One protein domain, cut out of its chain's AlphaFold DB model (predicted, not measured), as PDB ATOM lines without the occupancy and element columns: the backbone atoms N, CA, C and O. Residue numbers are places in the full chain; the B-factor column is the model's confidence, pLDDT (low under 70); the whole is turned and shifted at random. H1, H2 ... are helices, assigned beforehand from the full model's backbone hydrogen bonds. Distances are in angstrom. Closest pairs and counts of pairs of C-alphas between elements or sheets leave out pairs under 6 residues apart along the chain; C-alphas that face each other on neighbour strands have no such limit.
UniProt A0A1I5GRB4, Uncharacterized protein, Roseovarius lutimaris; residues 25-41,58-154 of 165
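Overview. This is residues 25 to 41 and 58 to 154 of the 165 residues of an uncharacterized protein of Roseovarius lutimaris (UniProt A0A1I5GRB4). Five helices run lengthwise in an elongated up-and-down bundle, each running against the one before it in the chain. H3 and H5 lie in the middle, with H1 and H2 packed on one side and H4 on the other; the last turns of H5, the longest helix, reach past the other helices. The printed part has 114 residues, with five named helices in the order H1 to H5 and no named strand, and its class is all helix. It is compact, with a radius of gyration of the C-alphas of 13.9 A and spans of 47 by 28 by 21 A.

Along the chain. H1, residues 25 to 41, begins at C-alpha 25 (223.831, 215.370, 103.522) and is 24.5 A long. H2, residues 58 to 75, is 25.6 A long; H3, residues 81 to 97, 24.7 A; and H4, residues 102 to 122, 30.2 A. H5, residues 125 to 154, is 42.9 A long and ends at C-alpha 154 (187.991, 209.762, 81.665).

Arrangement. H1 touches H2, with C-alphas 30 and 66 closest at 6.2 A, at a shallow tilt of 22 degrees, opposite ways. H2 and H3 form a helical hairpin at 30 degrees, its closest C-alphas, 67 and 94, 4.3 A apart. H3 and H4 form another at 14 degrees, with C-alphas 96 and 105 closest at 5.5 A. H4 and H5 form a third at 17 degrees, with C-alphas 119 and 128 closest at 5.6 A. H5 touches H1 with residues 130 to 141 alone, C-alphas 31 and 134 being closest at 5.6 A, and H3 with residues 127 to 138 alone, C-alphas 82 and 127 being closest at 6.7 A. H1 and H4 are apart, as are H2 and H4, and H2 and H5. Every O i to N i+4 pair is within hydrogen-bond range in H1, H2, H3 and H5, and 16 of 17 are in H4.

Size, cuts and confidence. The C-alphas farthest apart, those of Gln 79 and Ala 154, are 49.1 A apart. Residues 42 to 57 are not printed; C-alphas 41 and 58 are 12.0 A apart across the cut. The links from H2 to H3, H3 to H4 and H4 to H5 are tight. The mean pLDDT of the printed part is 89.9, and residues 41, 58 and 59 are under 70.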
ATOM      1  N   PRO A  25     224.366 216.576 102.897       92.25
ATOM      2  CA  PRO A  25     223.831 215.370 103.522       92.25
ATOM      3  C   PRO A  25     222.335 215.498 103.826       92.25
ATOM      4  O   PRO A  25     221.581 214.574 103.551       92.25
ATOM      5  N   ARG A  26     221.876 216.663 104.307       94.62
ATOM      6  CA  ARG A  26     220.447 216.881 104.578       94.62
ATOM      7  C   ARG A  26     219.608 216.887 103.311       94.62
ATOM      8  O   ARG A  26     218.489 216.392 103.312       94.62
ATOM      9  N   PHE A  27     220.136 217.465 102.237       95.94
ATOM     10  CA  PHE A  27     219.456 217.455 100.954       95.94
ATOM     11  C   PHE A  27     219.393 216.043 100.371       95.94
ATOM     12  O   PHE A  27     218.356 215.653  99.848       95.94
ATOM     13  N   ALA A  28     220.468 215.260 100.500       95.50
ATOM     14  CA  ALA A  28     220.481 213.862 100.088       95.50
ATOM     15  C   ALA A  28     219.418 213.033 100.830       95.50
ATOM     16  O   ALA A  28     218.717 212.256 100.187       95.50
ATOM     17  N   ASP A  29     219.240 213.249 102.137       95.19
ATOM     18  CA  ASP A  29     218.184 212.588 102.918       95.19
ATOM     19  C   ASP A  29     216.780 212.949 102.393       95.19
ATOM     20  O   ASP A  29     215.953 212.064 102.178       95.19
ATOM     21  N   ILE A  30     216.527 214.232 102.095       96.06
ATOM     22  CA  ILE A  30     215.257 214.694 101.501       96.06
ATOM     23  C   ILE A  30     214.999 214.008 100.156       96.06
ATOM     24  O   ILE A  30     213.901 213.507  99.925       96.06
ATOM     25  N   VAL A  31     215.996 213.973  99.266       95.69
ATOM     26  CA  VAL A  31     215.864 213.345  97.941       95.69
ATOM     27  C   VAL A  31     215.651 211.840  98.063       95.69
ATOM     28  O   VAL A  31     214.824 211.288  97.343       95.69
ATOM     29  N   SER A  32     216.336 211.178  98.998       94.25
ATOM     30  CA  SER A  32     216.134 209.753  99.260       94.25
ATOM     31  C   SER A  32     214.704 209.469  99.720       94.25
ATOM     32  O   SER A  32     214.069 208.564  99.188       94.25
ATOM     33  N   ASN A  33     214.178 210.254 100.665       92.50
ATOM     34  CA  ASN A  33     212.804 210.097 101.147       92.50
ATOM     35  C   ASN A  33     211.782 210.380 100.040       92.50
ATOM     36  O   ASN A  33     210.793 209.659  99.911       92.50
ATOM     37  N   LEU A  34     212.045 211.396  99.213       91.44
ATOM     38  CA  LEU A  34     211.220 211.742  98.062       91.44
ATOM     39  C   LEU A  34     211.157 210.589  97.052       91.44
ATOM     40  O   LEU A  34     210.074 210.203  96.619       91.44
ATOM     41  N   TYR A  35     212.310 210.012  96.713       91.88
ATOM     42  CA  TYR A  35     212.400 208.879  95.801       91.88
ATOM     43  C   TYR A  35     211.670 207.649  96.348       91.88
ATOM     44  O   TYR A  35     210.846 207.073  95.645       91.88
ATOM     45  N   SER A  36     211.920 207.278  97.609       88.00
ATOM     46  CA  SER A  36     211.263 206.129  98.242       88.00
ATOM     47  C   SER A  36     209.745 206.290  98.309       88.00
ATOM     48  O   SER A  36     209.034 205.345  97.985       88.00
ATOM     49  N   SER A  37     209.247 207.487  98.632       87.56
ATOM     50  CA  SER A  37     207.800 207.756  98.681       87.56
ATOM     51  C   SER A  37     207.152 207.629  97.297       87.56
ATOM     52  O   SER A  37     206.086 207.036  97.160       87.56
ATOM     53  N   LEU A  38     207.828 208.108  96.245       84.81
ATOM     54  CA  LEU A  38     207.366 207.961  94.858       84.81
ATOM     55  C   LEU A  38     207.410 206.520  94.349       84.81
ATOM     56  O   LEU A  38     206.606 206.147  93.493       84.81
ATOM     57  N   GLU A  39     208.378 205.719  94.794       81.06
ATOM     58  CA  GLU A  39     208.389 204.292  94.480       81.06
ATOM     59  C   GLU A  39     207.235 203.581  95.176       81.06
ATOM     60  O   GLU A  39     206.528 202.817  94.523       81.06
ATOM     61  N   GLU A  40     207.018 203.857  96.459       72.12
ATOM     62  CA  GLU A  40     205.927 203.284  97.243       72.12
ATOM     63  C   GLU A  40     204.556 203.578  96.614       72.12
ATOM     64  O   GLU A  40     203.812 202.629  96.365       72.12
ATOM     65  N   GLU A  41     204.260 204.823  96.219       60.94
ATOM     66  CA  GLU A  41     203.004 205.182  95.525       60.94
ATOM     67  C   GLU A  41     202.725 204.362  94.253       60.94
ATOM     68  O   GLU A  41     201.576 204.208  93.850       60.94
ATOM     69  N   ASP A  58     198.323 208.545 106.423       64.75
ATOM     70  CA  ASP A  58     199.738 208.227 106.650       64.75
ATOM     71  C   ASP A  58     200.611 208.665 105.461       64.75
ATOM     72  O   ASP A  58     201.694 209.221 105.662       64.75
ATOM     73  N   ALA A  59     200.131 208.484 104.225       66.94
ATOM     74  CA  ALA A  59     200.809 208.965 103.020       66.94
ATOM     75  C   ALA A  59     200.914 210.501 103.010       66.94
ATOM     76  O   ALA A  59     202.000 211.052 102.801       66.94
ATOM     77  N   ASP A  60     199.822 211.199 103.336       76.50
ATOM     78  CA  ASP A  60     199.810 212.658 103.473       76.50
ATOM     79  C   ASP A  60     200.793 213.134 104.556       76.50
ATOM     80  O   ASP A  60     201.475 214.148 104.378       76.50
ATOM     81  N   ALA A  61     200.921 212.396 105.664       83.50
ATOM     82  CA  ALA A  61     201.865 212.718 106.732       83.50
ATOM     83  C   ALA A  61     203.334 212.581 106.292       83.50
ATOM     84  O   ALA A  61     204.155 213.432 106.648       83.50
ATOM     85  N   VAL A  62     203.673 211.557 105.500       87.56
ATOM     86  CA  VAL A  62     205.030 211.372 104.948       87.56
ATOM     87  C   VAL A  62     205.389 212.523 104.016       87.56
ATOM     88  O   VAL A  62     206.431 213.163 104.189       87.56
ATOM     89  N   TRP A  63     204.503 212.850 103.076       88.81
ATOM     90  CA  TRP A  63     204.684 213.984 102.176       88.81
ATOM     91  C   TRP A  63     204.849 215.296 102.948       88.81
ATOM     92  O   TRP A  63     205.761 216.081 102.665       88.81
ATOM     93  N   HIS A  64     204.028 215.513 103.977       89.94
ATOM     94  CA  HIS A  64     204.139 216.690 104.832       89.94
ATOM     95  C   HIS A  64     205.507 216.790 105.514       89.94
ATOM     96  O   HIS A  64     206.133 217.848 105.451       89.94
ATOM     97  N   ALA A  65     206.002 215.692 106.091       92.19
ATOM     98  CA  ALA A  65     207.298 215.651 106.761       92.19
ATOM     99  C   ALA A  65     208.460 215.979 105.805       92.19
ATOM    100  O   ALA A  65     209.323 216.789 106.136       92.19
ATOM    101  N   ILE A  66     208.449 215.438 104.579       94.56
ATOM    102  CA  ILE A  66     209.469 215.752 103.560       94.56
ATOM    103  C   ILE A  66     209.440 217.247 103.208       94.56
ATOM    104  O   ILE A  66     210.488 217.883 103.059       94.56
ATOM    105  N   ALA A  67     208.247 217.834 103.084       95.12
ATOM    106  CA  ALA A  67     208.106 219.260 102.811       95.12
ATOM    107  C   ALA A  67     208.603 220.135 103.974       95.12
ATOM    108  O   ALA A  67     209.171 221.200 103.727       95.12
ATOM    109  N   GLU A  68     208.388 219.716 105.223       96.50
ATOM    110  CA  GLU A  68     208.926 220.385 106.413       96.50
ATOM    111  C   GLU A  68     210.458 220.323 106.454       96.50
ATOM    112  O   GLU A  68     211.094 221.365 106.601       96.50
ATOM    113  N   ASP A  69     211.064 219.157 106.217       96.81
ATOM    114  CA  ASP A  69     212.525 219.008 106.167       96.81
ATOM    115  C   ASP A  69     213.160 219.901 105.089       96.81
ATOM    116  O   ASP A  69     214.207 220.530 105.302       96.81
ATOM    117  N   ALA A  70     212.510 219.991 103.927       96.25
ATOM    118  CA  ALA A  70     212.938 220.843 102.828       96.25
ATOM    119  C   ALA A  70     212.812 222.342 103.155       96.25
ATOM    120  O   ALA A  70     213.706 223.122 102.806       96.25
ATOM    121  N   ASP A  71     211.754 222.754 103.853       97.12
ATOM    122  CA  ASP A  71     211.603 224.125 104.354       97.12
ATOM    123  C   ASP A  71     212.634 224.459 105.434       97.12
ATOM    124  O   ASP A  71     213.227 225.541 105.412       97.12
ATOM    125  N   ASP A  72     212.897 223.529 106.347       96.69
ATOM    126  CA  ASP A  72     213.900 223.679 107.394       96.69
ATOM    127  C   ASP A  72     215.283 223.884 106.792       96.69
ATOM    128  O   ASP A  72     216.009 224.797 107.194       96.69
ATOM    129  N   LEU A  73     215.648 223.088 105.785       94.94
ATOM    130  CA  LEU A  73     216.897 223.271 105.057       94.94
ATOM    131  C   LEU A  73     216.923 224.610 104.305       94.94
ATOM    132  O   LEU A  73     217.921 225.334 104.343       94.94
ATOM    133  N   ALA A  74     215.810 224.989 103.676       94.69
ATOM    134  CA  ALA A  74     215.652 226.272 103.002       94.69
ATOM    135  C   ALA A  74     215.600 227.486 103.947       94.69
ATOM    136  O   ALA A  74     215.750 228.620 103.497       94.69
ATOM    137  N   SER A  75     215.393 227.299 105.248       94.44
ATOM    138  CA  SER A  75     215.437 228.391 106.225       94.44
ATOM    139  C   SER A  75     216.872 228.828 106.545       94.44
ATOM    140  O   SER A  75     217.106 229.940 107.028       94.44
ATOM    141  N   LEU A  76     217.848 227.967 106.247       93.00
ATOM    142  CA  LEU A  76     219.251 228.189 106.552       93.00
ATOM    143  C   LEU A  76     219.907 229.107 105.522       93.00
ATOM    144  O   LEU A  76     219.626 229.060 104.322       93.00
ATOM    145  N   ALA A  77     220.826 229.942 106.008       92.12
ATOM    146  CA  ALA A  77     221.595 230.843 105.165       92.12
ATOM    147  C   ALA A  77     222.707 230.063 104.431       92.12
ATOM    148  O   ALA A  77     223.608 229.547 105.103       92.12
ATOM    149  N   PRO A  78     222.687 229.998 103.086       91.44
ATOM    150  CA  PRO A  78     223.728 229.318 102.321       91.44
ATOM    151  C   PRO A  78     225.068 230.045 102.471       91.44
ATOM    152  O   PRO A  78     225.106 231.280 102.453       91.44
ATOM    153  N   GLN A  79     226.158 229.295 102.633       90.00
ATOM    154  CA  GLN A  79     227.496 229.868 102.838       90.00
ATOM    155  C   GLN A  79     228.295 229.967 101.538       90.00
ATOM    156  O   GLN A  79     229.158 230.836 101.403       90.00
ATOM    157  N   ASP A  80     227.973 229.120 100.565       89.69
ATOM    158  CA  ASP A  80     228.582 229.129  99.245       89.69
ATOM    159  C   ASP A  80     227.552 228.918  98.122       89.69
ATOM    160  O   ASP A  80     226.336 228.886  98.329       89.69
ATOM    161  N   ALA A  81     228.047 228.866  96.885       89.56
ATOM    162  CA  ALA A  81     227.198 228.730  95.709       89.56
ATOM    163  C   ALA A  81     226.552 227.335  95.597       89.56
ATOM    164  O   ALA A  81     225.458 227.231  95.046       89.56
ATOM    165  N   GLY A  82     227.204 226.296  96.124       90.94
ATOM    166  CA  GLY A  82     226.669 224.940  96.174       90.94
ATOM    167  C   GLY A  82     225.511 224.840  97.163       90.94
ATOM    168  O   GLY A  82     224.414 224.431  96.786       90.94
ATOM    169  N   ASP A  83     225.715 225.346  98.381       92.62
ATOM    170  CA  ASP A  83     224.662 225.491  99.391       92.62
ATOM    171  C   ASP A  83     223.472 226.287  98.842       92.62
ATOM    172  O   ASP A  83     222.318 225.931  99.065       92.62
ATOM    173  N   LEU A  84     223.727 227.366  98.089       93.00
ATOM    174  CA  LEU A  84     222.667 228.175  97.486       93.00
ATOM    175  C   LEU A  84     221.845 227.383  96.459       93.00
ATOM    176  O   LEU A  84     220.630 227.577  96.380       93.00
ATOM    177  N   ALA A  85     222.477 226.513  95.671       94.44
ATOM    178  CA  ALA A  85     221.772 225.666  94.713       94.44
ATOM    179  C   ALA A  85     220.885 224.636  95.430       94.44
ATOM    180  O   ALA A  85     219.699 224.525  95.116       94.44
ATOM    181  N   LEU A  86     221.419 223.968  96.457       95.44
ATOM    182  CA  LEU A  86     220.675 223.011  97.284       95.44
ATOM    183  C   LEU A  86     219.529 223.691  98.046       95.44
ATOM    184  O   LEU A  86     218.403 223.199  98.038       95.44
ATOM    185  N   HIS A  87     219.763 224.875  98.615       95.31
ATOM    186  CA  HIS A  87     218.734 225.717  99.233       95.31
ATOM    187  C   HIS A  87     217.589 226.013  98.256       95.31
ATOM    188  O   HIS A  87     216.414 225.868  98.591       95.31
ATOM    189  N   ARG A  88     217.912 226.450  97.031       96.25
ATOM    190  CA  ARG A  88     216.902 226.772  96.010       96.25
ATOM    191  C   ARG A  88     216.096 225.542  95.626       96.25
ATOM    192  O   ARG A  88     214.876 225.642  95.544       96.25
ATOM    193  N   MET A  89     216.759 224.407  95.418       97.50
ATOM    194  CA  MET A  89     216.077 223.166  95.072       97.50
ATOM    195  C   MET A  89     215.209 222.650  96.223       97.50
ATOM    196  O   MET A  89     214.079 222.249  95.981       97.50
ATOM    197  N   SER A  90     215.653 222.780  97.475       97.06
ATOM    198  CA  SER A  90     214.849 222.430  98.661       97.06
ATOM    199  C   SER A  90     213.529 223.204  98.693       97.06
ATOM    200  O   SER A  90     212.459 222.629  98.859       97.06
ATOM    201  N   ARG A  91     213.568 224.513  98.405       96.94
ATOM    202  CA  ARG A  91     212.347 225.333  98.297       96.94
ATOM    203  C   ARG A  91     211.414 224.875  97.184       96.94
ATOM    204  O   ARG A  91     210.201 225.034  97.300       96.94
ATOM    205  N   LEU A  92     211.975 224.392  96.079       97.56
ATOM    206  CA  LEU A  92     211.196 223.865  94.964       97.56
ATOM    207  C   LEU A  92     210.537 222.539  95.349       97.56
ATOM    208  O   LEU A  92     209.348 222.395  95.096       97.56
ATOM    209  N   VAL A  93     211.248 221.647  96.044       96.88
ATOM    210  CA  VAL A  93     210.691 220.401  96.598       96.88
ATOM    211  C   VAL A  93     209.519 220.687  97.537       96.88
ATOM    212  O   VAL A  93     208.411 220.225  97.274       96.88
ATOM    213  N   ALA A  94     209.706 221.531  98.557       95.50
ATOM    214  CA  ALA A  94     208.630 221.884  99.489       95.50
ATOM    215  C   ALA A  94     207.402 222.470  98.768       95.50
ATOM    216  O   ALA A  94     206.255 222.166  99.100       95.50
ATOM    217  N   ARG A  95     207.633 223.302  97.743       94.44
ATOM    218  CA  ARG A  95     206.556 223.890  96.943       94.44
ATOM    219  C   ARG A  95     205.859 222.879  96.035       94.44
ATOM    220  O   ARG A  95     204.662 223.030  95.827       94.44
ATOM    221  N   ALA A  96     206.576 221.902  95.485       94.00
ATOM    222  CA  ALA A  96     205.966 220.849  94.682       94.00
ATOM    223  C   ALA A  96     205.043 219.980  95.526       94.00
ATOM    224  O   ALA A  96     203.897 219.783  95.145       94.00
ATOM    225  N   ILE A  97     205.507 219.537  96.695       91.88
ATOM    226  CA  ILE A  97     204.711 218.690  97.588       91.88
ATOM    227  C   ILE A  97     203.428 219.405  98.033       91.88
ATOM    228  O   ILE A  97     202.360 218.814  98.077       91.88
ATOM    229  N   ARG A  98     203.507 220.711  98.312       90.94
ATOM    230  CA  ARG A  98     202.341 221.522  98.712       90.94
ATOM    231  C   ARG A  98     201.527 222.064  97.537       90.94
ATOM    232  O   ARG A  98     200.620 222.870  97.746       90.94
ATOM    233  N   SER A  99     201.889 221.702  96.313       88.75
ATOM    234  CA  SER A  99     201.176 222.139  95.123       88.75
ATOM    235  C   SER A  99     199.776 221.548  95.110       88.75
ATOM    236  O   SER A  99     199.586 220.368  95.378       88.75
ATOM    237  N   THR A 100     198.791 222.356  94.731       85.06
ATOM    238  CA  THR A 100     197.395 221.896  94.608       85.06
ATOM    239  C   THR A 100     196.951 221.791  93.153       85.06
ATOM    240  O   THR A 100     195.793 221.497  92.864       85.06
ATOM    241  N   SER A 101     197.860 222.063  92.209       83.81
ATOM    242  CA  SER A 101     197.550 222.019  90.785       83.81
ATOM    243  C   SER A 101     198.734 221.598  89.921       83.81
ATOM    244  O   SER A 101     199.898 221.883  90.209       83.81
ATOM    245  N   LEU A 102     198.421 221.002  88.771       87.44
ATOM    246  CA  LEU A 102     199.425 220.650  87.769       87.44
ATOM    247  C   LEU A 102     200.134 221.891  87.186       87.44
ATOM    248  O   LEU A 102     201.281 221.813  86.756       87.44
ATOM    249  N   ILE A 103     199.482 223.058  87.182       90.44
ATOM    250  CA  ILE A 103     200.093 224.317  86.723       90.44
ATOM    251  C   ILE A 103     201.215 224.745  87.676       90.44
ATOM    252  O   ILE A 103     202.299 225.118  87.228       90.44
ATOM    253  N   GLU A 104     200.965 224.677  88.984       88.81
ATOM    254  CA  GLU A 104     201.959 224.989  90.011       88.81
ATOM    255  C   GLU A 104     203.135 224.007  89.973       88.81
ATOM    256  O   GLU A 104     204.285 224.453  90.006       88.81
ATOM    257  N   LEU A 105     202.871 222.705  89.798       90.25
ATOM    258  CA  LEU A 105     203.920 221.696  89.608       90.25
ATOM    259  C   LEU A 105     204.778 221.983  88.370       90.25
ATOM    260  O   LEU A 105     206.002 221.951  88.455       90.25
ATOM    261  N   ASN A 106     204.171 222.350  87.239       91.44
ATOM    262  CA  ASN A 106     204.913 222.686  86.020       91.44
ATOM    263  C   ASN A 106     205.779 223.957  86.162       91.44
ATOM    264  O   ASN A 106     206.878 224.021  85.598       91.44
ATOM    265  N   ASP A 107     205.329 224.968  86.922       94.31
ATOM    266  CA  ASP A 107     206.159 226.139  87.276       94.31
ATOM    267  C   ASP A 107     207.375 225.708  88.106       94.31
ATOM    268  O   ASP A 107     208.497 226.152  87.847       94.31
ATOM    269  N   VAL A 108     207.173 224.815  89.079       94.50
ATOM    270  CA  VAL A 108     208.259 224.261  89.897       94.50
ATOM    271  C   VAL A 108     209.250 223.472  89.036       94.50
ATOM    272  O   VAL A 108     210.453 223.732  89.109       94.50
ATOM    273  N   LEU A 109     208.763 222.593  88.162       94.75
ATOM    274  CA  LEU A 109     209.574 221.812  87.227       94.75
ATOM    275  C   LEU A 109     210.438 222.697  86.336       94.75
ATOM    276  O   LEU A 109     211.656 222.524  86.276       94.75
ATOM    277  N   SER A 110     209.838 223.722  85.735       96.44
ATOM    278  CA  SER A 110     210.556 224.680  84.890       96.44
ATOM    279  C   SER A 110     211.692 225.375  85.652       96.44
ATOM    280  O   SER A 110     212.788 225.558  85.124       96.44
ATOM    281  N   ARG A 111     211.464 225.743  86.918       96.50
ATOM    282  CA  ARG A 111     212.482 226.384  87.767       96.50
ATOM    283  C   ARG A 111     213.564 225.416  88.231       96.50
ATOM    284  O   ARG A 111     214.724 225.814  88.314       96.50
ATOM    285  N   SER A 112     213.202 224.170  88.516       96.31
ATOM    286  CA  SER A 112     214.162 223.134  88.905       96.31
ATOM    287  C   SER A 112     215.115 222.802  87.754       96.31
ATOM    288  O   SER A 112     216.322 222.745  87.975       96.31
ATOM    289  N   ALA A 113     214.615 222.752  86.513       96.06
ATOM    290  CA  ALA A 113     215.442 222.591  85.319       96.06
ATOM    291  C   ALA A 113     216.458 223.736  85.162       96.06
ATOM    292  O   ALA A 113     217.630 223.491  84.895       96.06
ATOM    293  N   ILE A 114     216.044 224.990  85.397       94.25
ATOM    294  CA  ILE A 114     216.963 226.143  85.386       94.25
ATOM    295  C   ILE A 114     218.042 225.988  86.467       94.25
ATOM    296  O   ILE A 114     219.220 226.213  86.194       94.25
ATOM    297  N   CYS A 115     217.655 225.580  87.680       91.38
ATOM    298  CA  CYS A 115     218.591 225.356  88.782       91.38
ATOM    299  C   CYS A 115     219.630 224.274  88.436       91.38
ATOM    300  O   CYS A 115     220.818 224.450  88.705       91.38
ATOM    301  N   LEU A 116     219.198 223.185  87.796       92.06
ATOM    302  CA  LEU A 116     220.070 222.103  87.344       92.06
ATOM    303  C   LEU A 116     221.053 222.568  86.255       92.06
ATOM    304  O   LEU A 116     222.248 222.271  86.314       92.06
ATOM    305  N   ASP A 117     220.576 223.353  85.290       92.56
ATOM    306  CA  ASP A 117     221.381 223.838  84.163       92.56
ATOM    307  C   ASP A 117     222.416 224.907  84.584       92.56
ATOM    308  O   ASP A 117     223.501 225.042  84.002       92.56
ATOM    309  N   GLU A 118     222.110 225.676  85.635       88.62
ATOM    310  CA  GLU A 118     223.083 226.513  86.344       88.62
ATOM    311  C   GLU A 118     224.128 225.654  87.067       88.62
ATOM    312  O   GLU A 118     225.331 225.873  86.890       88.62
ATOM    313  N   ALA A 119     223.685 224.639  87.813       85.25
ATOM    314  CA  ALA A 119     224.564 223.792  88.609       85.25
ATOM    315  C   ALA A 119     225.574 223.010  87.771       85.25
ATOM    316  O   ALA A 119     226.755 222.956  88.117       85.25
ATOM    317  N   LYS A 120     225.146 222.500  86.612       84.44
ATOM    318  CA  LYS A 120     225.996 221.769  85.659       84.44
ATOM    319  C   LYS A 120     227.243 222.545  85.240       84.44
ATOM    320  O   LYS A 120     228.260 221.951  84.890       84.44
ATOM    321  N   ARG A 121     227.158 223.876  85.224       82.25
ATOM    322  CA  ARG A 121     228.246 224.764  84.794       82.25
ATOM    323  C   ARG A 121     229.112 225.256  85.948       82.25
ATOM    324  O   ARG A 121     230.253 225.638  85.702       82.25
ATOM    325  N   LEU A 122     228.563 225.317  87.160       81.56
ATOM    326  CA  LEU A 122     229.113 226.124  88.251       81.56
ATOM    327  C   LEU A 122     229.499 225.324  89.499       81.56
ATOM    328  O   LEU A 122     230.168 225.881  90.372       81.56
ATOM    329  N   HIS A 123     229.084 224.063  89.616       84.75
ATOM    330  CA  HIS A 123     229.221 223.287  90.851       84.75
ATOM    331  C   HIS A 123     229.948 221.960  90.633       84.75
ATOM    332  O   HIS A 123     230.276 221.578  89.508       84.75
ATOM    333  N   SER A 124     230.257 221.289  91.743       87.06
ATOM    334  CA  SER A 124     230.842 219.956  91.714       87.06
ATOM    335  C   SER A 124     229.863 218.944  91.095       87.06
ATOM    336  O   SER A 124     228.643 219.153  91.144       87.06
ATOM    337  N   PRO A 125     230.370 217.847  90.502       88.38
ATOM    338  CA  PRO A 125     229.525 216.775  89.983       88.38
ATOM    339  C   PRO A 125     228.539 216.232  91.020       88.38
ATOM    340  O   PRO A 125     227.397 215.962  90.674       88.38
ATOM    341  N   GLU A 126     228.952 216.125  92.282       88.75
ATOM    342  CA  GLU A 126     228.148 215.597  93.387       88.75
ATOM    343  C   GLU A 126     226.885 216.434  93.626       88.75
ATOM    344  O   GLU A 126     225.778 215.898  93.628       88.75
ATOM    345  N   ILE A 127     227.030 217.760  93.710       90.56
ATOM    346  CA  ILE A 127     225.897 218.685  93.843       90.56
ATOM    347  C   ILE A 127     225.007 218.613  92.605       90.56
ATOM    348  O   ILE A 127     223.785 218.598  92.718       90.56
ATOM    349  N   HIS A 128     225.599 218.556  91.409       92.62
ATOM    350  CA  HIS A 128     224.820 218.422  90.182       92.62
ATOM    351  C   HIS A 128     223.999 217.123  90.156       92.62
ATOM    352  O   HIS A 128     222.846 217.167  89.742       92.62
ATOM    353  N   TYR A 129     224.560 215.990  90.590       93.31
ATOM    354  CA  TYR A 129     223.833 214.721  90.648       93.31
ATOM    355  C   TYR A 129     222.684 214.772  91.651       93.31
ATOM    356  O   TYR A 129     221.563 214.458  91.275       93.31
ATOM    357  N   LEU A 130     222.909 215.297  92.857       94.62
ATOM    358  CA  LEU A 130     221.832 215.474  93.840       94.62
ATOM    359  C   LEU A 130     220.688 216.349  93.309       94.62
ATOM    360  O   LEU A 130     219.513 216.049  93.509       94.62
ATOM    361  N   LEU A 131     221.017 217.436  92.611       96.06
ATOM    362  CA  LEU A 131     220.015 218.299  91.987       96.06
ATOM    363  C   LEU A 131     219.299 217.613  90.815       96.06
ATOM    364  O   LEU A 131     218.130 217.907  90.576       96.06
ATOM    365  N   ALA A 132     219.987 216.735  90.083       95.88
ATOM    366  CA  ALA A 132     219.398 215.957  88.999       95.88
ATOM    367  C   ALA A 132     218.399 214.929  89.542       95.88
ATOM    368  O   ALA A 132     217.275 214.882  89.050       95.88
ATOM    369  N   ASP A 133     218.767 214.200  90.596       96.06
ATOM    370  CA  ASP A 133     217.905 213.212  91.248       96.06
ATOM    371  C   ASP A 133     216.644 213.882  91.822       96.06
ATOM    372  O   ASP A 133     215.523 213.414  91.622       96.06
ATOM    373  N   ALA A 134     216.803 215.049  92.459       96.62
ATOM    374  CA  ALA A 134     215.673 215.854  92.917       96.62
ATOM    375  C   ALA A 134     214.767 216.289  91.753       96.62
ATOM    376  O   ALA A 134     213.545 216.204  91.851       96.62
ATOM    377  N   HIS A 135     215.351 216.760  90.647       97.25
ATOM    378  CA  HIS A 135     214.595 217.172  89.467       97.25
ATOM    379  C   HIS A 135     213.813 216.009  88.844       97.25
ATOM    380  O   HIS A 135     212.654 216.192  88.481       97.25
ATOM    381  N   GLU A 136     214.412 214.821  88.761       95.88
ATOM    382  CA  GLU A 136     213.746 213.614  88.268       95.88
ATOM    383  C   GLU A 136     212.550 213.230  89.147       95.88
ATOM    384  O   GLU A 136     211.474 212.923  88.632       95.88
ATOM    385  N   CYS A 137     212.689 213.329  90.471       94.06
ATOM    386  CA  CYS A 137     211.567 213.112  91.380       94.06
ATOM    387  C   CYS A 137     210.426 214.114  91.134       94.06
ATOM    388  O   CYS A 137     209.260 213.727  91.082       94.06
ATOM    389  N   LEU A 138     210.750 215.396  90.930       94.38
ATOM    390  CA  LEU A 138     209.759 216.433  90.622       94.38
ATOM    391  C   LEU A 138     209.050 216.190  89.282       94.38
ATOM    392  O   LEU A 138     207.837 216.378  89.195       94.38
ATOM    393  N   ASP A 139     209.785 215.762  88.252       94.56
ATOM    394  CA  ASP A 139     209.223 215.354  86.957       94.56
ATOM    395  C   ASP A 139     208.223 214.210  87.130       94.56
ATOM    396  O   ASP A 139     207.074 214.298  86.688       94.56
ATOM    397  N   ARG A 140     208.613 213.188  87.896       91.50
ATOM    398  CA  ARG A 140     207.755 212.044  88.202       91.50
ATOM    399  C   ARG A 140     206.484 212.450  88.946       91.50
ATOM    400  O   ARG A 140     205.409 212.003  88.552       91.50
ATOM    401  N   MET A 141     206.574 213.332  89.947       90.44
ATOM    402  CA  MET A 141     205.399 213.875  90.650       90.44
ATOM    403  C   MET A 141     204.404 214.526  89.680       90.44
ATOM    404  O   MET A 141     203.199 214.274  89.750       90.44
ATOM    405  N   ALA A 142     204.888 215.352  88.748       89.31
ATOM    406  CA  ALA A 142     204.016 215.997  87.768       89.31
ATOM    407  C   ALA A 142     203.409 215.000  86.776       89.31
ATOM    408  O   ALA A 142     202.239 215.148  86.418       89.31
ATOM    409  N   CYS A 143     204.160 213.977  86.358       87.94
ATOM    410  CA  CYS A 143     203.635 212.903  85.520       87.94
ATOM    411  C   CYS A 143     202.508 212.131  86.216       87.94
ATOM    412  O   CYS A 143     201.447 211.961  85.616       87.94
ATOM    413  N   LEU A 144     202.712 211.708  87.468       84.94
ATOM    414  CA  LEU A 144     201.706 210.985  88.254       84.94
ATOM    415  C   LEU A 144     200.450 211.838  88.464       84.94
ATOM    416  O   LEU A 144     199.345 211.396  88.159       84.94
ATOM    417  N   THR A 145     200.624 213.103  88.855       84.44
ATOM    418  CA  THR A 145     199.507 214.050  89.014       84.44
ATOM    419  C   THR A 145     198.737 214.237  87.703       84.44
ATOM    420  O   THR A 145     197.507 214.259  87.679       84.44
ATOM    421  N   GLY A 146     199.447 214.365  86.577       82.12
ATOM    422  CA  GLY A 146     198.831 214.492  85.258       82.12
ATOM    423  C   GLY A 146     198.045 213.247  84.837       82.12
ATOM    424  O   GLY A 146     196.969 213.382  84.254       82.12
ATOM    425  N   ALA A 147     198.552 212.053  85.155       83.06
ATOM    426  CA  ALA A 147     197.865 210.790  84.894       83.06
ATOM    427  C   ALA A 147     196.576 210.667  85.720       83.06
ATOM    428  O   ALA A 147     195.519 210.413  85.145       83.06
ATOM    429  N   GLN A 148     196.630 210.961  87.024       81.00
ATOM    430  CA  GLN A 148     195.461 210.938  87.912       81.00
ATOM    431  C   GLN A 148     194.349 211.889  87.441       81.00
ATOM    432  O   GLN A 148     193.176 211.516  87.411       81.00
ATOM    433  N   ILE A 149     194.703 213.106  87.008       78.00
ATOM    434  CA  ILE A 149     193.731 214.063  86.451       78.00
ATOM    435  C   ILE A 149     193.085 213.495  85.179       78.00
ATOM    436  O   ILE A 149     191.866 213.566  85.020       78.00
ATOM    437  N   ALA A 150     193.880 212.907  84.281       76.69
ATOM    438  CA  ALA A 150     193.369 212.329  83.041       76.69
ATOM    439  C   ALA A 150     192.442 211.123  83.288       76.69
ATOM    440  O   ALA A 150     191.437 210.968  82.592       76.69
ATOM    441  N   GLU A 151     192.749 210.287  84.282       78.38
ATOM    442  CA  GLU A 151     191.907 209.161  84.702       78.38
ATOM    443  C   GLU A 151     190.586 209.632  85.316       78.38
ATOM    444  O   GLU A 151     189.518 209.132  84.941       78.38
ATOM    445  N   ALA A 152     190.627 210.645  86.188       74.62
ATOM    446  CA  ALA A 152     189.430 211.260  86.754       74.62
ATOM    447  C   ALA A 152     188.522 211.832  85.651       74.62
ATOM    448  O   ALA A 152     187.326 211.523  85.614       74.62
ATOM    449  N   ASP A 153     189.086 212.569  84.692       76.88
ATOM    450  CA  ASP A 153     188.348 213.111  83.546       76.88
ATOM    451  C   ASP A 153     187.743 212.000  82.670       76.88
ATOM    452  O   ASP A 153     186.589 212.098  82.242       76.88
ATOM    453  N   ALA A 154     188.480 210.910  82.428       73.19
ATOM    454  CA  ALA A 154     187.991 209.762  81.665       73.19
ATOM    455  C   ALA A 154     186.844 209.027  82.382       73.19
ATOM    456  O   ALA A 154     185.879 208.597  81.739       73.19
TER     457      ALA A 154